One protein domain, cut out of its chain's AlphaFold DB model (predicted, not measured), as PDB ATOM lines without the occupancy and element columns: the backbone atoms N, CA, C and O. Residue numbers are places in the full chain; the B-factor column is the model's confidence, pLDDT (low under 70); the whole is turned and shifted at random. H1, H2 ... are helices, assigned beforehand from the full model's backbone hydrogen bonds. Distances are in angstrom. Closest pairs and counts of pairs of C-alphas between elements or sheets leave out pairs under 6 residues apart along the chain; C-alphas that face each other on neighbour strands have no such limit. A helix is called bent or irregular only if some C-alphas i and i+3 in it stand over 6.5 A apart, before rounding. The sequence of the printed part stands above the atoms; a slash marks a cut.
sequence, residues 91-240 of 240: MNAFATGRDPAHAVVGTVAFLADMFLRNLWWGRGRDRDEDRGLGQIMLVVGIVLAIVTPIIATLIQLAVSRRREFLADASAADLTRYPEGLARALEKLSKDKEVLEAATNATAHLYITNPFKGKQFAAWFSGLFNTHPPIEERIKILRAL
ATOM      1  N   MET A  91     -39.208 -61.765 -27.375       84.75
ATOM      2  CA  MET A  91     -38.882 -61.525 -25.974       84.75
ATOM      3  C   MET A  91     -38.188 -60.178 -25.803       84.75
ATOM      4  O   MET A  91     -37.036 -59.990 -26.196       84.75
ATOM      5  N   ASN A  92     -38.871 -59.234 -25.161       87.88
ATOM      6  CA  ASN A  92     -38.272 -57.953 -24.823       87.88
ATOM      7  C   ASN A  92     -38.997 -57.271 -23.662       87.88
ATOM      8  O   ASN A  92     -40.111 -57.640 -23.293       87.88
ATOM      9  N   ALA A  93     -38.362 -56.256 -23.093       88.25
ATOM     10  CA  ALA A  93     -38.962 -55.403 -22.082       88.25
ATOM     11  C   ALA A  93     -38.347 -54.006 -22.155       88.25
ATOM     12  O   ALA A  93     -37.239 -53.824 -22.659       88.25
ATOM     13  N   PHE A  94     -39.067 -53.029 -21.621       87.25
ATOM     14  CA  PHE A  94     -38.551 -51.692 -21.376       87.25
ATOM     15  C   PHE A  94     -39.194 -51.111 -20.120       87.25
ATOM     16  O   PHE A  94     -40.305 -51.486 -19.743       87.25
ATOM     17  N   ALA A  95     -38.504 -50.166 -19.489       84.62
ATOM     18  CA  ALA A  95     -39.068 -49.341 -18.433       84.62
ATOM     19  C   ALA A  95     -39.336 -47.942 -18.995       84.62
ATOM     20  O   ALA A  95     -38.447 -47.312 -19.564       84.62
ATOM     21  N   THR A  96     -40.564 -47.450 -18.835       80.94
ATOM     22  CA  THR A  96     -40.942 -46.080 -19.203       80.94
ATOM     23  C   THR A  96     -41.498 -45.340 -17.993       80.94
ATOM     24  O   THR A  96     -42.026 -45.943 -17.057       80.94
ATOM     25  N   GLY A  97     -41.347 -44.020 -17.986       74.25
ATOM     26  CA  GLY A  97     -41.744 -43.160 -16.881       74.25
ATOM     27  C   GLY A  97     -41.644 -41.690 -17.262       74.25
ATOM     28  O   GLY A  97     -41.534 -41.345 -18.438       74.25
ATOM     29  N   ARG A  98     -41.670 -40.805 -16.261       67.12
ATOM     30  CA  ARG A  98     -41.527 -39.353 -16.460       67.12
ATOM     31  C   ARG A  98     -40.079 -38.989 -16.787       67.12
ATOM     32  O   ARG A  98     -39.389 -38.390 -15.967       67.12
ATOM     33  N   ASP A  99     -39.620 -39.366 -17.973       62.69
ATOM     34  CA  ASP A  99     -38.351 -38.914 -18.525       62.69
ATOM     35  C   ASP A  99     -38.607 -37.914 -19.673       62.69
ATOM     36  O   ASP A  99     -38.876 -38.319 -20.809       62.69
ATOM     37  N   PRO A 100     -38.549 -36.595 -19.397       54.06
ATOM     38  CA  PRO A 100     -38.835 -35.550 -20.379       54.06
ATOM     39  C   PRO A 100     -37.884 -35.543 -21.578       54.06
ATOM     40  O   PRO A 100     -38.228 -34.960 -22.607       54.06
ATOM     41  N   ALA A 101     -36.685 -36.121 -21.463       57.16
ATOM     42  CA  ALA A 101     -35.766 -36.204 -22.590       57.16
ATOM     43  C   ALA A 101     -36.228 -37.281 -23.577       57.16
ATOM     44  O   ALA A 101     -36.281 -37.015 -24.771       57.16
ATOM     45  N   HIS A 102     -36.642 -38.448 -23.083       61.62
ATOM     46  CA  HIS A 102     -37.059 -39.572 -23.924       61.62
ATOM     47  C   HIS A 102     -38.491 -39.414 -24.462       61.62
ATOM     48  O   HIS A 102     -38.761 -39.742 -25.617       61.62
ATOM     49  N   ALA A 103     -39.405 -38.832 -23.676       60.03
ATOM     50  CA  ALA A 103     -40.796 -38.616 -24.080       60.03
ATOM     51  C   ALA A 103     -40.931 -37.685 -25.297       60.03
ATOM     52  O   ALA A 103     -41.611 -38.015 -26.270       60.03
ATOM     53  N   VAL A 104     -40.233 -36.545 -25.273       59.09
ATOM     54  CA  VAL A 104     -40.273 -35.546 -26.357       59.09
ATOM     55  C   VAL A 104     -39.754 -36.137 -27.664       59.09
ATOM     56  O   VAL A 104     -40.259 -35.843 -28.743       59.09
ATOM     57  N   VAL A 105     -38.772 -37.021 -27.566       61.84
ATOM     58  CA  VAL A 105     -38.167 -37.698 -28.709       61.84
ATOM     59  C   VAL A 105     -39.115 -38.731 -29.279       61.84
ATOM     60  O   VAL A 105     -39.309 -38.746 -30.490       61.84
ATOM     61  N   GLY A 106     -39.726 -39.557 -28.425       61.66
ATOM     62  CA  GLY A 106     -40.764 -40.491 -28.845       61.66
ATOM     63  C   GLY A 106     -41.876 -39.767 -29.605       61.66
ATOM     64  O   GLY A 106     -42.296 -40.230 -30.661       61.66
ATOM     65  N   THR A 107     -42.277 -38.575 -29.140       62.12
ATOM     66  CA  THR A 107     -43.250 -37.721 -29.838       62.12
ATOM     67  C   THR A 107     -42.735 -37.237 -31.192       62.12
ATOM     68  O   THR A 107     -43.449 -37.359 -32.182       62.12
ATOM     69  N   VAL A 108     -41.504 -36.721 -31.274       65.12
ATOM     70  CA  VAL A 108     -40.916 -36.259 -32.547       65.12
ATOM     71  C   VAL A 108     -40.790 -37.403 -33.549       65.12
ATOM     72  O   VAL A 108     -41.187 -37.249 -34.700       65.12
ATOM     73  N   ALA A 109     -40.281 -38.555 -33.116       64.25
ATOM     74  CA  ALA A 109     -40.107 -39.728 -33.958       64.25
ATOM     75  C   ALA A 109     -41.454 -40.300 -34.415       64.25
ATOM     76  O   ALA A 109     -41.586 -40.663 -35.577       64.25
ATOM     77  N   PHE A 110     -42.468 -40.325 -33.544       63.22
ATOM     78  CA  PHE A 110     -43.825 -40.728 -33.913       63.22
ATOM     79  C   PHE A 110     -44.446 -39.778 -34.941       63.22
ATOM     80  O   PHE A 110     -44.987 -40.232 -35.946       63.22
ATOM     81  N   LEU A 111     -44.338 -38.462 -34.729       63.56
ATOM     82  CA  LEU A 111     -44.830 -37.469 -35.686       63.56
ATOM     83  C   LEU A 111     -44.103 -37.579 -37.030       63.56
ATOM     84  O   LEU A 111     -44.748 -37.505 -38.072       63.56
ATOM     85  N   ALA A 112     -42.785 -37.796 -37.015       64.56
ATOM     86  CA  ALA A 112     -41.996 -38.014 -38.220       64.56
ATOM     87  C   ALA A 112     -42.406 -39.303 -38.948       64.56
ATOM     88  O   ALA A 112     -42.617 -39.270 -40.157       64.56
ATOM     89  N   ASP A 113     -42.574 -40.415 -38.228       62.78
ATOM     90  CA  ASP A 113     -42.991 -41.704 -38.791       62.78
ATOM     91  C   ASP A 113     -44.401 -41.612 -39.391       62.78
ATOM     92  O   ASP A 113     -44.597 -41.952 -40.556       62.78
ATOM     93  N   MET A 114     -45.360 -41.029 -38.661       61.75
ATOM     94  CA  MET A 114     -46.724 -40.786 -39.141       61.75
ATOM     95  C   MET A 114     -46.736 -39.903 -40.398       61.75
ATOM     96  O   MET A 114     -47.462 -40.183 -41.354       61.75
ATOM     97  N   PHE A 115     -45.905 -38.860 -40.429       65.38
ATOM     98  CA  PHE A 115     -45.801 -37.953 -41.568       65.38
ATOM     99  C   PHE A 115     -45.172 -38.622 -42.799       65.38
ATOM    100  O   PHE A 115     -45.722 -38.542 -43.897       65.38
ATOM    101  N   LEU A 116     -44.052 -39.328 -42.625       65.38
ATOM    102  CA  LEU A 116     -43.375 -40.068 -43.695       65.38
ATOM    103  C   LEU A 116     -44.268 -41.179 -44.258       65.38
ATOM    104  O   LEU A 116     -44.326 -41.374 -45.475       65.38
ATOM    105  N   ARG A 117     -45.020 -41.863 -43.390       63.81
ATOM    106  CA  ARG A 117     -46.008 -42.874 -43.778       63.81
ATOM    107  C   ARG A 117     -47.129 -42.254 -44.611       63.81
ATOM    108  O   ARG A 117     -47.459 -42.781 -45.669       63.81
ATOM    109  N   ASN A 118     -47.651 -41.097 -44.208       63.94
ATOM    110  CA  ASN A 118     -48.653 -40.371 -44.992       63.94
ATOM    111  C   ASN A 118     -48.108 -39.857 -46.332       63.94
ATOM    112  O   ASN A 118     -48.833 -39.883 -47.320       63.94
ATOM    113  N   LEU A 119     -46.835 -39.460 -46.420       64.00
ATOM    114  CA  LEU A 119     -46.223 -39.029 -47.682       64.00
ATOM    115  C   LEU A 119     -46.022 -40.194 -48.666       64.00
ATOM    116  O   LEU A 119     -46.196 -40.024 -49.873       64.00
ATOM    117  N   TRP A 120     -45.660 -41.378 -48.162       58.31
ATOM    118  CA  TRP A 120     -45.385 -42.558 -48.986       58.31
ATOM    119  C   TRP A 120     -46.663 -43.303 -49.401       58.31
ATOM    120  O   TRP A 120     -46.801 -43.680 -50.564       58.31
ATOM    121  N   TRP A 121     -47.622 -43.485 -48.483       55.19
ATOM    122  CA  TRP A 121     -48.905 -44.153 -48.757       55.19
ATOM    123  C   TRP A 121     -49.996 -43.204 -49.275       55.19
ATOM    124  O   TRP A 121     -50.895 -43.645 -49.988       55.19
ATOM    125  N   GLY A 122     -49.921 -41.905 -48.977       55.12
ATOM    126  CA  GLY A 122     -50.854 -40.886 -49.475       55.12
ATOM    127  C   GLY A 122     -50.567 -40.414 -50.903       55.12
ATOM    128  O   GLY A 122     -51.364 -39.683 -51.478       55.12
ATOM    129  N   ARG A 123     -49.473 -40.870 -51.530       53.19
ATOM    130  CA  ARG A 123     -49.090 -40.502 -52.908       53.19
ATOM    131  C   ARG A 123     -49.997 -41.109 -53.997       53.19
ATOM    132  O   ARG A 123     -49.767 -40.867 -55.180       53.19
ATOM    133  N   GLY A 124     -51.005 -41.897 -53.614       55.12
ATOM    134  CA  GLY A 124     -51.874 -42.647 -54.523       55.12
ATOM    135  C   GLY A 124     -53.336 -42.199 -54.610       55.12
ATOM    136  O   GLY A 124     -54.100 -42.904 -55.262       55.12
ATOM    137  N   ARG A 125     -53.761 -41.092 -53.978       49.28
ATOM    138  CA  ARG A 125     -55.163 -40.642 -54.063       49.28
ATOM    139  C   ARG A 125     -55.271 -39.197 -54.539       49.28
ATOM    140  O   ARG A 125     -54.834 -38.288 -53.850       49.28
ATOM    141  N   ASP A 126     -55.806 -39.093 -55.749       46.56
ATOM    142  CA  ASP A 126     -56.345 -37.939 -56.465       46.56
ATOM    143  C   ASP A 126     -55.533 -36.638 -56.457       46.56
ATOM    144  O   ASP A 126     -55.393 -35.890 -55.494       46.56
ATOM    145  N   ARG A 127     -54.971 -36.406 -57.640       52.66
ATOM    146  CA  ARG A 127     -54.176 -35.268 -58.056       52.66
ATOM    147  C   ARG A 127     -55.143 -34.256 -58.667       52.66
ATOM    148  O   ARG A 127     -55.280 -34.306 -59.873       52.66
ATOM    149  N   ASP A 128     -55.805 -33.450 -57.840       55.66
ATOM    150  CA  ASP A 128     -56.573 -32.217 -58.137       55.66
ATOM    151  C   ASP A 128     -57.296 -31.896 -56.808       55.66
ATOM    152  O   ASP A 128     -58.051 -32.729 -56.333       55.66
ATOM    153  N   GLU A 129     -57.068 -30.861 -56.003       51.62
ATOM    154  CA  GLU A 129     -56.635 -29.476 -56.132       51.62
ATOM    155  C   GLU A 129     -55.916 -29.109 -54.812       51.62
ATOM    156  O   GLU A 129     -56.466 -29.352 -53.748       51.62
ATOM    157  N   ASP A 130     -54.673 -28.610 -54.875       48.91
ATOM    158  CA  ASP A 130     -53.993 -27.744 -53.874       48.91
ATOM    159  C   ASP A 130     -52.469 -27.920 -53.959       48.91
ATOM    160  O   ASP A 130     -51.802 -28.552 -53.132       48.91
ATOM    161  N   ARG A 131     -51.871 -27.308 -54.990       56.59
ATOM    162  CA  ARG A 131     -50.409 -27.298 -55.192       56.59
ATOM    163  C   ARG A 131     -49.644 -26.704 -53.998       56.59
ATOM    164  O   ARG A 131     -48.503 -27.095 -53.778       56.59
ATOM    165  N   GLY A 132     -50.271 -25.819 -53.217       58.59
ATOM    166  CA  GLY A 132     -49.670 -25.195 -52.036       58.59
ATOM    167  C   GLY A 132     -49.452 -26.174 -50.881       58.59
ATOM    168  O   GLY A 132     -48.329 -26.322 -50.404       58.59
ATOM    169  N   LEU A 133     -50.493 -26.905 -50.466       51.88
ATOM    170  CA  LEU A 133     -50.408 -27.842 -49.338       51.88
ATOM    171  C   LEU A 133     -49.499 -29.040 -49.647       51.88
ATOM    172  O   LEU A 133     -48.721 -29.455 -48.789       51.88
ATOM    173  N   GLY A 134     -49.522 -29.547 -50.885       59.53
ATOM    174  CA  GLY A 134     -48.650 -30.646 -51.314       59.53
ATOM    175  C   GLY A 134     -47.156 -30.288 -51.310       59.53
ATOM    176  O   GLY A 134     -46.332 -31.089 -50.866       59.53
ATOM    177  N   GLN A 135     -46.790 -29.077 -51.751       59.50
ATOM    178  CA  GLN A 135     -45.402 -28.597 -51.682       59.50
ATOM    179  C   GLN A 135     -44.958 -28.323 -50.243       59.50
ATOM    180  O   GLN A 135     -43.846 -28.697 -49.871       59.50
ATOM    181  N   ILE A 136     -45.831 -27.734 -49.419       59.62
ATOM    182  CA  ILE A 136     -45.565 -27.493 -47.995       59.62
ATOM    183  C   ILE A 136     -45.308 -28.820 -47.272       59.62
ATOM    184  O   ILE A 136     -44.324 -28.943 -46.544       59.62
ATOM    185  N   MET A 137     -46.130 -29.842 -47.525       60.72
ATOM    186  CA  MET A 137     -45.922 -31.166 -46.940       60.72
ATOM    187  C   MET A 137     -44.614 -31.819 -47.405       60.72
ATOM    188  O   MET A 137     -43.922 -32.448 -46.608       60.72
ATOM    189  N   LEU A 138     -44.219 -31.635 -48.664       65.81
ATOM    190  CA  LEU A 138     -42.956 -32.172 -49.167       65.81
ATOM    191  C   LEU A 138     -41.748 -31.528 -48.462       65.81
ATOM    192  O   LEU A 138     -40.850 -32.243 -48.017       65.81
ATOM    193  N   VAL A 139     -41.747 -30.203 -48.292       67.25
ATOM    194  CA  VAL A 139     -40.667 -29.479 -47.598       67.25
ATOM    195  C   VAL A 139     -40.599 -29.867 -46.119       67.25
ATOM    196  O   VAL A 139     -39.521 -30.193 -45.624       67.25
ATOM    197  N   VAL A 140     -41.740 -29.905 -45.422       65.31
ATOM    198  CA  VAL A 140     -41.811 -30.344 -44.016       65.31
ATOM    199  C   VAL A 140     -41.302 -31.780 -43.864       65.31
ATOM    200  O   VAL A 140     -40.538 -32.063 -42.943       65.31
ATOM    201  N   GLY A 141     -41.647 -32.671 -44.798       65.06
ATOM    202  CA  GLY A 141     -41.166 -34.052 -44.812       65.06
ATOM    203  C   GLY A 141     -39.657 -34.168 -44.956       65.06
ATOM    204  O   GLY A 141     -39.036 -34.928 -44.217       65.06
ATOM    205  N   ILE A 142     -39.054 -33.386 -45.853       68.50
ATOM    206  CA  ILE A 142     -37.595 -33.355 -46.033       68.50
ATOM    207  C   ILE A 142     -36.906 -32.828 -44.771       68.50
ATOM    208  O   ILE A 142     -35.934 -33.425 -44.310       68.50
ATOM    209  N   VAL A 143     -37.420 -31.747 -44.174       69.50
ATOM    210  CA  VAL A 143     -36.862 -31.194 -42.931       69.50
ATOM    211  C   VAL A 143     -36.933 -32.224 -41.803       69.50
ATOM    212  O   VAL A 143     -35.926 -32.473 -41.144       69.50
ATOM    213  N   LEU A 144     -38.077 -32.884 -41.605       65.19
ATOM    214  CA  LEU A 144     -38.216 -33.934 -40.592       65.19
ATOM    215  C   LEU A 144     -37.299 -35.130 -40.870       65.19
ATOM    216  O   LEU A 144     -36.688 -35.643 -39.932       65.19
ATOM    217  N   ALA A 145     -37.144 -35.544 -42.128       64.06
ATOM    218  CA  ALA A 145     -36.249 -36.637 -42.510       64.06
ATOM    219  C   ALA A 145     -34.773 -36.336 -42.194       64.06
ATOM    220  O   ALA A 145     -34.032 -37.249 -41.838       64.06
ATOM    221  N   ILE A 146     -34.352 -35.069 -42.281       68.00
ATOM    222  CA  ILE A 146     -32.984 -34.638 -41.952       68.00
ATOM    223  C   ILE A 146     -32.808 -34.439 -40.445       68.00
ATOM    224  O   ILE A 146     -31.780 -34.808 -39.884       68.00
ATOM    225  N   VAL A 147     -33.792 -33.860 -39.761       65.44
ATOM    226  CA  VAL A 147     -33.623 -33.484 -38.353       65.44
ATOM    227  C   VAL A 147     -33.830 -34.672 -37.411       65.44
ATOM    228  O   VAL A 147     -33.121 -34.792 -36.413       65.44
ATOM    229  N   THR A 148     -34.733 -35.597 -37.735       64.25
ATOM    230  CA  THR A 148     -34.966 -36.803 -36.921       64.25
ATOM    231  C   THR A 148     -33.675 -37.589 -36.615       64.25
ATOM    232  O   THR A 148     -33.433 -37.843 -35.433       64.25
ATOM    233  N   PRO A 149     -32.793 -37.920 -37.586       62.75
ATOM    234  CA  PRO A 149     -31.517 -38.586 -37.293       62.75
ATOM    235  C   PRO A 149     -30.551 -37.739 -36.445       62.75
ATOM    236  O   PRO A 149     -29.773 -38.280 -35.660       62.75
ATOM    237  N   ILE A 150     -30.596 -36.411 -36.553       67.38
ATOM    238  CA  ILE A 150     -29.742 -35.524 -35.748       67.38
ATOM    239  C   ILE A 150     -30.218 -35.513 -34.291       67.38
ATOM    240  O   ILE A 150     -29.421 -35.675 -33.372       67.38
ATOM    241  N   ILE A 151     -31.524 -35.381 -34.065       63.62
ATOM    242  CA  ILE A 151     -32.107 -35.439 -32.719       63.62
ATOM    243  C   ILE A 151     -31.808 -36.798 -32.081       63.62
ATOM    244  O   ILE A 151     -31.316 -36.850 -30.958       63.62
ATOM    245  N   ALA A 152     -32.029 -37.880 -32.828       58.28
ATOM    246  CA  ALA A 152     -31.682 -39.244 -32.452       58.28
ATOM    247  C   ALA A 152     -30.240 -39.397 -31.948       58.28
ATOM    248  O   ALA A 152     -30.019 -39.913 -30.852       58.28
ATOM    249  N   THR A 153     -29.264 -38.929 -32.728       60.22
ATOM    250  CA  THR A 153     -27.843 -39.047 -32.368       60.22
ATOM    251  C   THR A 153     -27.484 -38.213 -31.140       60.22
ATOM    252  O   THR A 153     -26.751 -38.683 -30.270       60.22
ATOM    253  N   LEU A 154     -28.060 -37.018 -30.983       59.81
ATOM    254  CA  LEU A 154     -27.861 -36.201 -29.781       59.81
ATOM    255  C   LEU A 154     -28.365 -36.896 -28.508       59.81
ATOM    256  O   LEU A 154     -27.747 -36.770 -27.452       59.81
ATOM    257  N   ILE A 155     -29.447 -37.667 -28.595       59.50
ATOM    258  CA  ILE A 155     -29.966 -38.436 -27.454       59.50
ATOM    259  C   ILE A 155     -29.072 -39.623 -27.155       59.50
ATOM    260  O   ILE A 155     -28.769 -39.861 -25.994       59.50
ATOM    261  N   GLN A 156     -28.607 -40.337 -28.180       60.28
ATOM    262  CA  GLN A 156     -27.668 -41.446 -27.996       60.28
ATOM    263  C   GLN A 156     -26.407 -40.998 -27.251       60.28
ATOM    264  O   GLN A 156     -25.890 -41.732 -26.416       60.28
ATOM    265  N   LEU A 157     -25.936 -39.777 -27.515       59.88
ATOM    266  CA  LEU A 157     -24.806 -39.185 -26.798       59.88
ATOM    267  C   LEU A 157     -25.166 -38.745 -25.370       59.88
ATOM    268  O   LEU A 157     -24.303 -38.756 -24.494       59.88
ATOM    269  N   ALA A 158     -26.424 -38.378 -25.123       56.34
ATOM    270  CA  ALA A 158     -26.920 -38.001 -23.801       56.34
ATOM    271  C   ALA A 158     -27.244 -39.215 -22.903       56.34
ATOM    272  O   ALA A 158     -27.204 -39.101 -21.674       56.34
ATOM    273  N   VAL A 159     -27.547 -40.382 -23.484       62.28
ATOM    274  CA  VAL A 159     -27.814 -41.623 -22.746       62.28
ATOM    275  C   VAL A 159     -26.494 -42.242 -22.289       62.28
ATOM    276  O   VAL A 159     -25.706 -42.794 -23.055       62.28
ATOM    277  N   SER A 160     -26.235 -42.146 -20.986       64.25
ATOM    278  CA  SER A 160     -25.032 -42.710 -20.378       64.25
ATOM    279  C   SER A 160     -25.071 -44.241 -20.377       64.25
ATOM    280  O   SER A 160     -25.812 -44.844 -19.599       64.25
ATOM    281  N   ARG A 161     -24.179 -44.872 -21.156       69.56
ATOM    282  CA  ARG A 161     -23.931 -46.331 -21.146       69.56
ATOM    283  C   ARG A 161     -23.617 -46.891 -19.752       69.56
ATOM    284  O   ARG A 161     -23.864 -48.060 -19.487       69.56
ATOM    285  N   ARG A 162     -23.111 -46.058 -18.830       74.06
ATOM    286  CA  ARG A 162     -22.824 -46.469 -17.443       74.06
ATOM    287  C   ARG A 162     -24.085 -46.800 -16.645       74.06
ATOM    288  O   ARG A 162     -23.993 -47.571 -15.698       74.06
ATOM    289  N   ARG A 163     -25.246 -46.238 -17.005       81.19
ATOM    290  CA  ARG A 163     -26.508 -46.500 -16.293       81.19
ATOM    291  C   ARG A 163     -26.950 -47.955 -16.421       81.19
ATOM    292  O   ARG A 163     -27.444 -48.499 -15.446       81.19
ATOM    293  N   GLU A 164     -26.716 -48.574 -17.574       83.06
ATOM    294  CA  GLU A 164     -27.061 -49.979 -17.821       83.06
ATOM    295  C   GLU A 164     -26.202 -50.926 -16.978       83.06
ATOM    296  O   GLU A 164     -26.734 -51.799 -16.303       83.06
ATOM    297  N   PHE A 165     -24.885 -50.694 -16.917       87.25
ATOM    298  CA  PHE A 165     -23.996 -51.489 -16.062       87.25
ATOM    299  C   PHE A 165     -24.303 -51.321 -14.571       87.25
ATOM    300  O   PHE A 165     -24.227 -52.283 -13.812       87.25
ATOM    301  N   LEU A 166     -24.664 -50.106 -14.142       88.69
ATOM    302  CA  LEU A 166     -25.108 -49.868 -12.769       88.69
ATOM    303  C   LEU A 166     -26.427 -50.587 -12.479       88.69
ATOM    304  O   LEU A 166     -26.558 -51.175 -11.413       88.69
ATOM    305  N   ALA A 167     -27.373 -50.581 -13.421       88.56
ATOM    306  CA  ALA A 167     -28.626 -51.312 -13.276       88.56
ATOM    307  C   ALA A 167     -28.387 -52.827 -13.161       88.56
ATOM    308  O   ALA A 167     -28.963 -53.458 -12.278       88.56
ATOM    309  N   ASP A 168     -27.495 -53.389 -13.978       92.19
ATOM    310  CA  ASP A 168     -27.096 -54.801 -13.910       92.19
ATOM    311  C   ASP A 168     -26.438 -55.152 -12.574       92.19
ATOM    312  O   ASP A 168     -26.809 -56.139 -11.940       92.19
ATOM    313  N   ALA A 169     -25.500 -54.322 -12.111       91.62
ATOM    314  CA  ALA A 169     -24.836 -54.515 -10.827       91.62
ATOM    315  C   ALA A 169     -25.820 -54.406  -9.651       91.62
ATOM    316  O   ALA A 169     -25.797 -55.239  -8.749       91.62
ATOM    317  N   SER A 170     -26.727 -53.423  -9.671       91.25
ATOM    318  CA  SER A 170     -27.776 -53.280  -8.656       91.25
ATOM    319  C   SER A 170     -28.761 -54.450  -8.675       91.25
ATOM    320  O   SER A 170     -29.160 -54.925  -7.616       91.25
ATOM    321  N   ALA A 171     -29.135 -54.950  -9.855       91.12
ATOM    322  CA  ALA A 171     -29.993 -56.122  -9.979       91.12
ATOM    323  C   ALA A 171     -29.294 -57.389  -9.464       91.12
ATOM    324  O   ALA A 171     -29.920 -58.190  -8.767       91.12
ATOM    325  N   ALA A 172     -28.001 -57.560  -9.748       94.00
ATOM    326  CA  ALA A 172     -27.197 -58.659  -9.221       94.00
ATOM    327  C   ALA A 172     -27.054 -58.591  -7.691       94.00
ATOM    328  O   ALA A 172     -27.204 -59.615  -7.027       94.00
ATOM    329  N   ASP A 173     -26.835 -57.403  -7.119       92.50
ATOM    330  CA  ASP A 173     -26.750 -57.209  -5.664       92.50
ATOM    331  C   ASP A 173     -28.097 -57.466  -4.969       92.50
ATOM    332  O   ASP A 173     -28.143 -58.164  -3.955       92.50
ATOM    333  N   LEU A 174     -29.200 -56.986  -5.556       92.31
ATOM    334  CA  LEU A 174     -30.556 -57.180  -5.036       92.31
ATOM    335  C   LEU A 174     -30.985 -58.651  -5.075       92.31
ATOM    336  O   LEU A 174     -31.552 -59.162  -4.113       92.31
ATOM    337  N   THR A 175     -30.736 -59.333  -6.194       91.62
ATOM    338  CA  THR A 175     -31.148 -60.734  -6.385       91.62
ATOM    339  C   THR A 175     -30.155 -61.734  -5.807       91.62
ATOM    340  O   THR A 175     -30.493 -62.909  -5.671       91.62
ATOM    341  N   ARG A 176     -28.926 -61.292  -5.501       93.62
ATOM    342  CA  ARG A 176     -27.784 -62.148  -5.145       93.62
ATOM    343  C   ARG A 176     -27.536 -63.263  -6.171       93.62
ATOM    344  O   ARG A 176     -27.000 -64.311  -5.820       93.62
ATOM    345  N   TYR A 177     -27.930 -63.051  -7.434       93.69
ATOM    346  CA  TYR A 177     -27.879 -64.080  -8.475       93.69
ATOM    347  C   TYR A 177     -27.411 -63.548  -9.846       93.69
ATOM    348  O   TYR A 177     -28.178 -63.537 -10.817       93.69
ATOM    349  N   PRO A 178     -26.134 -63.132  -9.956       94.50
ATOM    350  CA  PRO A 178     -25.577 -62.572 -11.190       94.50
ATOM    351  C   PRO A 178     -25.639 -63.538 -12.384       94.50
ATOM    352  O   PRO A 178     -25.974 -63.124 -13.495       94.50
ATOM    353  N   GLU A 179     -25.400 -64.837 -12.168       95.25
ATOM    354  CA  GLU A 179     -25.443 -65.835 -13.249       95.25
ATOM    355  C   GLU A 179     -26.854 -65.996 -13.836       95.25
ATOM    356  O   GLU A 179     -27.016 -66.183 -15.042       95.25
ATOM    357  N   GLY A 180     -27.900 -65.868 -13.010       93.31
ATOM    358  CA  GLY A 180     -29.282 -65.873 -13.489       93.31
ATOM    359  C   GLY A 180     -29.559 -64.726 -14.457       93.31
ATOM    360  O   GLY A 180     -30.163 -64.938 -15.511       93.31
ATOM    361  N   LEU A 181     -29.064 -63.529 -14.131       91.88
ATOM    362  CA  LEU A 181     -29.196 -62.350 -14.983       91.88
ATOM    363  C   LEU A 181     -28.388 -62.499 -16.280       91.88
ATOM    364  O   LEU A 181     -28.912 -62.233 -17.362       91.88
ATOM    365  N   ALA A 182     -27.158 -63.014 -16.201       94.38
ATOM    366  CA  ALA A 182     -26.328 -63.291 -17.373       94.38
ATOM    367  C   ALA A 182     -27.005 -64.286 -18.333       94.38
ATOM    368  O   ALA A 182     -27.066 -64.049 -19.541       94.38
ATOM    369  N   ARG A 183     -27.591 -65.368 -17.806       94.81
ATOM    370  CA  ARG A 183     -28.348 -66.347 -18.604       94.81
ATOM    371  C   ARG A 183     -29.618 -65.760 -19.217       94.81
ATOM    372  O   ARG A 183     -29.981 -66.143 -20.329       94.81
ATOM    373  N   ALA A 184     -30.298 -64.852 -18.516       91.56
ATOM    374  CA  ALA A 184     -31.462 -64.154 -19.054       91.56
ATOM    375  C   ALA A 184     -31.074 -63.257 -20.243       91.56
ATOM    376  O   ALA A 184     -31.710 -63.333 -21.294       91.56
ATOM    377  N   LEU A 185     -29.987 -62.489 -20.116       90.56
ATOM    378  CA  LEU A 185     -29.428 -61.693 -21.212       90.56
ATOM    379  C   LEU A 185     -28.987 -62.566 -22.394       90.56
ATOM    380  O   LEU A 185     -29.260 -62.235 -23.547       90.56
ATOM    381  N   GLU A 186     -28.372 -63.717 -22.126       91.69
ATOM    382  CA  GLU A 186     -27.988 -64.675 -23.165       91.69
ATOM    383  C   GLU A 186     -29.215 -65.226 -23.912       91.69
ATOM    384  O   GLU A 186     -29.189 -65.373 -25.136       91.69
ATOM    385  N   LYS A 187     -30.315 -65.496 -23.197       90.31
ATOM    386  CA  LYS A 187     -31.581 -65.935 -23.796       90.31
ATOM    387  C   LYS A 187     -32.191 -64.847 -24.684       90.31
ATOM    388  O   LYS A 187     -32.603 -65.159 -25.797       90.31
ATOM    389  N   LEU A 188     -32.184 -63.592 -24.229       87.88
ATOM    390  CA  LEU A 188     -32.639 -62.433 -25.008       87.88
ATOM    391  C   LEU A 188     -31.804 -62.233 -26.279       87.88
ATOM    392  O   LEU A 188     -32.354 -62.005 -27.350       87.88
ATOM    393  N   SER A 189     -30.480 -62.372 -26.185       84.94
ATOM    394  CA  SER A 189     -29.586 -62.226 -27.339       84.94
ATOM    395  C   SER A 189     -29.780 -63.314 -28.398       84.94
ATOM    396  O   SER A 189     -29.489 -63.080 -29.570       84.94
ATOM    397  N   LYS A 190     -30.219 -64.512 -27.996       86.44
ATOM    398  CA  LYS A 190     -30.463 -65.639 -28.908       86.44
ATOM    399  C   LYS A 190     -31.840 -65.595 -29.559       86.44
ATOM    400  O   LYS A 190     -32.045 -66.302 -30.547       86.44
ATOM    401  N   ASP A 191     -32.762 -64.800 -29.025       83.88
ATOM    402  CA  ASP A 191     -34.066 -64.606 -29.639       83.88
ATOM    403  C   ASP A 191     -33.899 -63.953 -31.019       83.88
ATOM    404  O   ASP A 191     -33.160 -62.979 -31.182       83.88
ATOM    405  N   LYS A 192     -34.581 -64.483 -32.031       76.62
ATOM    406  CA  LYS A 192     -34.511 -63.997 -33.419       76.62
ATOM    407  C   LYS A 192     -35.805 -63.354 -33.883       76.62
ATOM    408  O   LYS A 192     -35.838 -62.819 -34.989       76.62
ATOM    409  N   GLU A 193     -36.841 -63.393 -33.059       79.62
ATOM    410  CA  GLU A 193     -38.130 -62.835 -33.421       79.62
ATOM    411  C   GLU A 193     -38.080 -61.304 -33.432       79.62
ATOM    412  O   GLU A 193     -37.285 -60.667 -32.723       79.62
ATOM    413  N   VAL A 194     -38.883 -60.729 -34.325       79.00
ATOM    414  CA  VAL A 194     -39.054 -59.286 -34.485       79.00
ATOM    415  C   VAL A 194     -40.242 -58.895 -33.630       79.00
ATOM    416  O   VAL A 194     -41.307 -59.481 -33.780       79.00
ATOM    417  N   LEU A 195     -40.059 -57.901 -32.766       78.88
ATOM    418  CA  LEU A 195     -41.146 -57.411 -31.930       78.88
ATOM    419  C   LEU A 195     -42.099 -56.586 -32.804       78.88
ATOM    420  O   LEU A 195     -41.750 -55.481 -33.230       78.88
ATOM    421  N   GLU A 196     -43.279 -57.123 -33.095       76.56
ATOM    422  CA  GLU A 196     -44.282 -56.480 -33.951       76.56
ATOM    423  C   GLU A 196     -44.891 -55.249 -33.277       76.56
ATOM    424  O   GLU A 196     -45.229 -54.267 -33.940       76.56
ATOM    425  N   ALA A 197     -44.960 -55.268 -31.946       75.06
ATOM    426  CA  ALA A 197     -45.427 -54.153 -31.136       75.06
ATOM    427  C   ALA A 197     -44.460 -52.948 -31.097       75.06
ATOM    428  O   ALA A 197     -44.850 -51.858 -30.674       75.06
ATOM    429  N   ALA A 198     -43.192 -53.093 -31.502       72.75
ATOM    430  CA  ALA A 198     -42.251 -51.974 -31.486       72.75
ATOM    431  C   ALA A 198     -42.443 -51.031 -32.678       72.75
ATOM    432  O   ALA A 198     -42.597 -51.439 -33.826       72.75
ATOM    433  N   THR A 199     -42.311 -49.730 -32.412       70.06
ATOM    434  CA  THR A 199     -42.210 -48.683 -33.437       70.06
ATOM    435  C   THR A 199     -40.789 -48.107 -33.436       70.06
ATOM    436  O   THR A 199     -40.096 -48.151 -32.420       70.06
ATOM    437  N   ASN A 200     -40.342 -47.505 -34.545       68.38
ATOM    438  CA  ASN A 200     -39.040 -46.816 -34.627       68.38
ATOM    439  C   ASN A 200     -38.821 -45.814 -33.478       68.38
ATOM    440  O   ASN A 200     -37.719 -45.688 -32.952       68.38
ATOM    441  N   ALA A 201     -39.892 -45.147 -33.044       65.31
ATOM    442  CA  ALA A 201     -39.872 -44.193 -31.942       65.31
ATOM    443  C   ALA A 201     -39.619 -44.828 -30.564       65.31
ATOM    444  O   ALA A 201     -39.084 -44.154 -29.690       65.31
ATOM    445  N   THR A 202     -39.990 -46.094 -30.351       72.69
ATOM    446  CA  THR A 202     -39.866 -46.789 -29.057       72.69
ATOM    447  C   THR A 202     -38.703 -47.776 -29.017       72.69
ATOM    448  O   THR A 202     -38.355 -48.253 -27.944       72.69
ATOM    449  N   ALA A 203     -38.047 -48.031 -30.154       72.56
ATOM    450  CA  ALA A 203     -36.977 -49.019 -30.284       72.56
ATOM    451  C   ALA A 203     -35.834 -48.856 -29.274       72.56
ATOM    452  O   ALA A 203     -35.335 -49.842 -28.750       72.56
ATOM    453  N   HIS A 204     -35.458 -47.611 -28.978       74.19
ATOM    454  CA  HIS A 204     -34.363 -47.269 -28.067       74.19
ATOM    455  C   HIS A 204     -34.674 -47.511 -26.580       74.19
ATOM    456  O   HIS A 204     -33.783 -47.362 -25.749       74.19
ATOM    457  N   LEU A 205     -35.931 -47.809 -26.235       78.88
ATOM    458  CA  LEU A 205     -36.342 -48.114 -24.863       78.88
ATOM    459  C   LEU A 205     -36.137 -49.596 -24.524       78.88
ATOM    460  O   LEU A 205     -36.022 -49.947 -23.353       78.88
ATOM    461  N   TYR A 206     -36.143 -50.458 -25.541       82.56
ATOM    462  CA  TYR A 206     -36.071 -51.904 -25.382       82.56
ATOM    463  C   TYR A 206     -34.649 -52.381 -25.081       82.56
ATOM    464  O   TYR A 206     -33.684 -51.869 -25.644       82.56
ATOM    465  N   ILE A 207     -34.533 -53.430 -24.257       81.81
ATOM    466  CA  ILE A 207     -33.244 -54.035 -23.869       81.81
ATOM    467  C   ILE A 207     -32.438 -54.480 -25.095       81.81
ATOM    468  O   ILE A 207     -31.216 -54.331 -25.133       81.81
ATOM    469  N   THR A 208     -33.119 -55.061 -26.086       80.62
ATOM    470  CA  THR A 208     -32.512 -55.482 -27.354       80.62
ATOM    471  C   THR A 208     -33.210 -54.809 -28.527       80.62
ATOM    472  O   THR A 208     -34.395 -54.485 -28.439       80.62
ATOM    473  N   ASN A 209     -32.487 -54.607 -29.632       79.12
ATOM    474  CA  ASN A 209     -33.044 -53.981 -30.828       79.12
ATOM    475  C   ASN A 209     -34.250 -54.795 -31.349       79.12
ATOM    476  O   ASN A 209     -34.076 -55.959 -31.730       79.12
ATOM    477  N   PRO A 210     -35.460 -54.204 -31.391       73.31
ATOM    478  CA  PRO A 210     -36.665 -54.932 -31.770       73.31
ATOM    479  C   PRO A 210     -36.758 -55.227 -33.275       73.31
ATOM    480  O   PRO A 210     -37.485 -56.137 -33.669       73.31
ATOM    481  N   PHE A 211     -36.018 -54.506 -34.125       69.12
ATOM    482  CA  PHE A 211     -36.069 -54.642 -35.582       69.12
ATOM    483  C   PHE A 211     -34.889 -55.463 -36.111       69.12
ATOM    484  O   PHE A 211     -33.889 -54.927 -36.593       69.12
ATOM    485  N   LYS A 212     -35.007 -56.791 -36.059       64.75
ATOM    486  CA  LYS A 212     -33.989 -57.719 -36.572       64.75
ATOM    487  C   LYS A 212     -34.179 -57.923 -38.091       64.75
ATOM    488  O   LYS A 212     -35.061 -58.659 -38.513       64.75
ATOM    489  N   GLY A 213     -33.371 -57.262 -38.941       50.38
ATOM    490  CA  GLY A 213     -33.142 -57.702 -40.339       50.38
ATOM    491  C   GLY A 213     -33.641 -56.862 -41.538       50.38
ATOM    492  O   GLY A 213     -33.369 -57.254 -42.670       50.38
ATOM    493  N   LYS A 214     -34.306 -55.702 -41.391       48.12
ATOM    494  CA  LYS A 214     -34.663 -54.848 -42.561       48.12
ATOM    495  C   LYS A 214     -33.557 -53.831 -42.873       48.12
ATOM    496  O   LYS A 214     -33.474 -52.825 -42.190       48.12
ATOM    497  N   GLN A 215     -32.746 -54.057 -43.910       42.59
ATOM    498  CA  GLN A 215     -31.480 -53.349 -44.225       42.59
ATOM    499  C   GLN A 215     -31.447 -51.816 -44.008       42.59
ATOM    500  O   GLN A 215     -30.468 -51.315 -43.466       42.59
ATOM    501  N   PHE A 216     -32.496 -51.064 -44.363       39.41
ATOM    502  CA  PHE A 216     -32.516 -49.601 -44.171       39.41
ATOM    503  C   PHE A 216     -32.927 -49.182 -42.746       39.41
ATOM    504  O   PHE A 216     -32.299 -48.318 -42.141       39.41
ATOM    505  N   ALA A 217     -33.927 -49.857 -42.166       45.78
ATOM    506  CA  ALA A 217     -34.324 -49.682 -40.765       45.78
ATOM    507  C   ALA A 217     -33.277 -50.250 -39.789       45.78
ATOM    508  O   ALA A 217     -33.170 -49.766 -38.672       45.78
ATOM    509  N   ALA A 218     -32.489 -51.236 -40.224       41.28
ATOM    510  CA  ALA A 218     -31.388 -51.863 -39.501       41.28
ATOM    511  C   ALA A 218     -30.125 -50.990 -39.490       41.28
ATOM    512  O   ALA A 218     -29.429 -50.945 -38.483       41.28
ATOM    513  N   TRP A 219     -29.835 -50.264 -40.580       41.56
ATOM    514  CA  TRP A 219     -28.773 -49.251 -40.584       41.56
ATOM    515  C   TRP A 219     -29.148 -48.052 -39.715       41.56
ATOM    516  O   TRP A 219     -28.321 -47.596 -38.927       41.56
ATOM    517  N   PHE A 220     -30.410 -47.603 -39.792       44.91
ATOM    518  CA  PHE A 220     -30.922 -46.593 -38.874       44.91
ATOM    519  C   PHE A 220     -30.819 -47.128 -37.444       44.91
ATOM    520  O   PHE A 220     -30.028 -46.575 -36.703       44.91
ATOM    521  N   SER A 221     -31.459 -48.249 -37.083       47.75
ATOM    522  CA  SER A 221     -31.463 -48.827 -35.724       47.75
ATOM    523  C   SER A 221     -30.084 -49.230 -35.185       47.75
ATOM    524  O   SER A 221     -29.873 -49.149 -33.980       47.75
ATOM    525  N   GLY A 222     -29.123 -49.576 -36.045       44.81
ATOM    526  CA  GLY A 222     -27.727 -49.823 -35.673       44.81
ATOM    527  C   GLY A 222     -26.995 -48.571 -35.184       44.81
ATOM    528  O   GLY A 222     -26.126 -48.676 -34.320       44.81
ATOM    529  N   LEU A 223     -27.398 -47.381 -35.649       45.31
ATOM    530  CA  LEU A 223     -26.982 -46.117 -35.038       45.31
ATOM    531  C   LEU A 223     -27.630 -45.930 -33.652       45.31
ATOM    532  O   LEU A 223     -27.030 -45.291 -32.804       45.31
ATOM    533  N   PHE A 224     -28.799 -46.529 -33.377       51.19
ATOM    534  CA  PHE A 224     -29.541 -46.451 -32.099       51.19
ATOM    535  C   PHE A 224     -29.246 -47.593 -31.117       51.19
ATOM    536  O   PHE A 224     -30.064 -47.842 -30.231       51.19
ATOM    537  N   ASN A 225     -28.094 -48.265 -31.199       57.41
ATOM    538  CA  ASN A 225     -27.655 -49.144 -30.110       57.41
ATOM    539  C   ASN A 225     -27.237 -48.289 -28.896       57.41
ATOM    540  O   ASN A 225     -26.061 -48.010 -28.665       57.41
ATOM    541  N   THR A 226     -28.233 -47.829 -28.140       56.97
ATOM    542  CA  THR A 226     -28.104 -47.034 -26.908       56.97
ATOM    543  C   THR A 226     -27.607 -47.864 -25.726       56.97
ATOM    544  O   THR A 226     -27.108 -47.303 -24.750       56.97
ATOM    545  N   HIS A 227     -27.689 -49.192 -25.830       65.75
ATOM    546  CA  HIS A 227     -27.208 -50.132 -24.828       65.75
ATOM    547  C   HIS A 227     -25.794 -50.628 -25.169       65.75
ATOM    548  O   HIS A 227     -25.477 -50.826 -26.346       65.75
ATOM    549  N   PRO A 228     -24.926 -50.833 -24.160       72.12
ATOM    550  CA  PRO A 228     -23.667 -51.530 -24.379       72.12
ATOM    551  C   PRO A 228     -23.927 -52.958 -24.901       72.12
ATOM    552  O   PRO A 228     -24.995 -53.516 -24.626       72.12
ATOM    553  N   PRO A 229     -22.970 -53.558 -25.635       81.69
ATOM    554  CA  PRO A 229     -23.101 -54.917 -26.151       81.69
ATOM    555  C   PRO A 229     -23.507 -55.902 -25.053       81.69
ATOM    556  O   PRO A 229     -22.973 -55.868 -23.939       81.69
ATOM    557  N   ILE A 230     -24.449 -56.794 -25.363       85.38
ATOM    558  CA  ILE A 230     -24.969 -57.768 -24.392       85.38
ATOM    559  C   ILE A 230     -23.841 -58.681 -23.903       85.38
ATOM    560  O   ILE A 230     -23.782 -59.021 -22.725       85.38
ATOM    561  N   GLU A 231     -22.901 -59.021 -24.778       87.19
ATOM    562  CA  GLU A 231     -21.733 -59.841 -24.471       87.19
ATOM    563  C   GLU A 231     -20.857 -59.198 -23.388       87.19
ATOM    564  O   GLU A 231     -20.349 -59.890 -22.504       87.19
ATOM    565  N   GLU A 232     -20.710 -57.871 -23.419       88.19
ATOM    566  CA  GLU A 232     -19.952 -57.123 -22.414       88.19
ATOM    567  C   GLU A 232     -20.677 -57.129 -21.062       88.19
ATOM    568  O   GLU A 232     -20.055 -57.389 -20.030       88.19
ATOM    569  N   ARG A 233     -22.004 -56.942 -21.067       89.94
ATOM    570  CA  ARG A 233     -22.846 -57.037 -19.860       89.94
ATOM    571  C   ARG A 233     -22.778 -58.429 -19.230       89.94
ATOM    572  O   ARG A 233     -22.547 -58.549 -18.030       89.94
ATOM    573  N   ILE A 234     -22.898 -59.483 -20.043       92.19
ATOM    574  CA  ILE A 234     -22.772 -60.886 -19.608       92.19
ATOM    575  C   ILE A 234     -21.402 -61.130 -18.978       92.19
ATOM    576  O   ILE A 234     -21.313 -61.750 -17.919       92.19
ATOM    577  N   LYS A 235     -20.327 -60.644 -19.611       93.31
ATOM    578  CA  LYS A 235     -18.964 -60.808 -19.099       93.31
ATOM    579  C   LYS A 235     -18.793 -60.160 -17.724       93.31
ATOM    580  O   LYS A 235     -18.177 -60.772 -16.860       93.31
ATOM    581  N   ILE A 236     -19.322 -58.951 -17.531       90.69
ATOM    582  CA  ILE A 236     -19.250 -58.243 -16.247       90.69
ATOM    583  C   ILE A 236     -20.054 -58.986 -15.182       90.69
ATOM    584  O   ILE A 236     -19.525 -59.234 -14.108       90.69
ATOM    585  N   LEU A 237     -21.287 -59.399 -15.486       92.25
ATOM    586  CA  LEU A 237     -22.125 -60.140 -14.541       92.25
ATOM    587  C   LEU A 237     -21.479 -61.450 -14.091       92.25
ATOM    588  O   LEU A 237     -21.515 -61.764 -12.912       92.25
ATOM    589  N   ARG A 238     -20.833 -62.185 -15.001       93.69
ATOM    590  CA  ARG A 238     -20.097 -63.418 -14.669       93.69
ATOM    591  C   ARG A 238     -18.817 -63.190 -13.864       93.69
ATOM    592  O   ARG A 238     -18.232 -64.155 -13.383       93.69
ATOM    593  N   ALA A 239     -18.351 -61.947 -13.779       91.75
ATOM    594  CA  ALA A 239     -17.172 -61.567 -13.013       91.75
ATOM    595  C   ALA A 239     -17.506 -61.008 -11.615       91.75
ATOM    596  O   ALA A 239     -16.572 -60.748 -10.857       91.75
ATOM    597  N   LEU A 240     -18.794 -60.799 -11.300       86.94
ATOM    598  CA  LEU A 240     -19.297 -60.423  -9.970       86.94
ATOM    599  C   LEU A 240     -19.433 -61.654  -9.066       86.94
ATOM    600  O   LEU A 240     -19.105 -61.513  -7.869       86.94
TER     601      LEU A 240
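What this domain is: This is residues 91 to 240 of the 240 residues of the protein "Protease HtpX-like protein" of Microgenomates group bacterium GW2011_GWA2_47_8 (UniProt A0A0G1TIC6). A long helical hairpin, H1 and H2, makes one end of a rod, and a small head of three helices makes the other end: H4 and H6 side by side, with H3 set at a steep tilt to both. Between hairpin and head lie the short helix H5 and a long winding stretch, residues 191 to 214, while the turn of the hairpin, residues 124 to 133, sticks out at the far end. The printed part has 150 residues with six named helices, H1 to H6 in order along the chain, and no named strand; its class is all helix. The whole is loose, with a radius of gyration of the C-alphas of 19.2 A, and spans 67 by 29 by 23 A.

Where its parts are: Find C-alpha 131 at (-50.409, -27.298, -55.192); from there H2, the longest helix, residues 131 to 158, runs 40.6 A to C-alpha 158 at (-26.920, -38.001, -23.801). H2 is neither bent nor irregular, but only just: C-alphas 146 and 149 are 6.3 A apart. Before it comes H1, residues 100 to 124, 37.2 A long and only just irregular, with C-alphas 121 and 124 at 6.7 A. After H2 look for H3, residues 162 to 175, 19.9 A, and H4, residues 178 to 190, 18.6 A. Farther on are H5, residues 215 to 223, 12.5 A, and H6, residues 230 to 237, 10.5 A, ending at C-alpha 237, (-22.125, -60.140, -14.541).

How they stand to each other: H2 and H1 form a helical hairpin and touch, the closest C-alphas being those of Leu 144 and Ala 112, 6.0 A apart. They run opposite ways at a shallow tilt of 34 degrees, only just short of steep. H5 is close to H2 but not clearly touching: the closest C-alphas, of Thr 153 and Leu 223, are 7.6 A apart. H4 and H6 touch, their closest C-alphas being those of Ala 182 and Ile 234, 4.8 A apart, and they run opposite ways at a shallow tilt of 8 degrees. H3 touches H6, closest at the C-alphas of Phe 165 and Arg 233, 6.8 A, at a steep tilt of 48 degrees. H3 touches H4 with residues 168 to 172 alone, closest at the C-alphas of Ala 172 and Pro 178, 4.7 A, at a steep tilt of 55 degrees. Among the pairs apart are H2 and H4, and H1 and H3. In H3, H4, H5 and H6 every O i to N i+4 pair is within hydrogen-bond range; H1 has 17 of 21 and H2 22 of 24.

The domain as a whole: The C-alphas farthest apart, of Asp 128 and Arg 176, are 67.3 A apart. The printed part has no cut and ends at the chain's last residue, 240. The link from H4 to H5, 24 residues, is long. Mean pLDDT of the printed part is 70.8; residues 98 to 161, 200 to 201 and 211 to 227 are under 70.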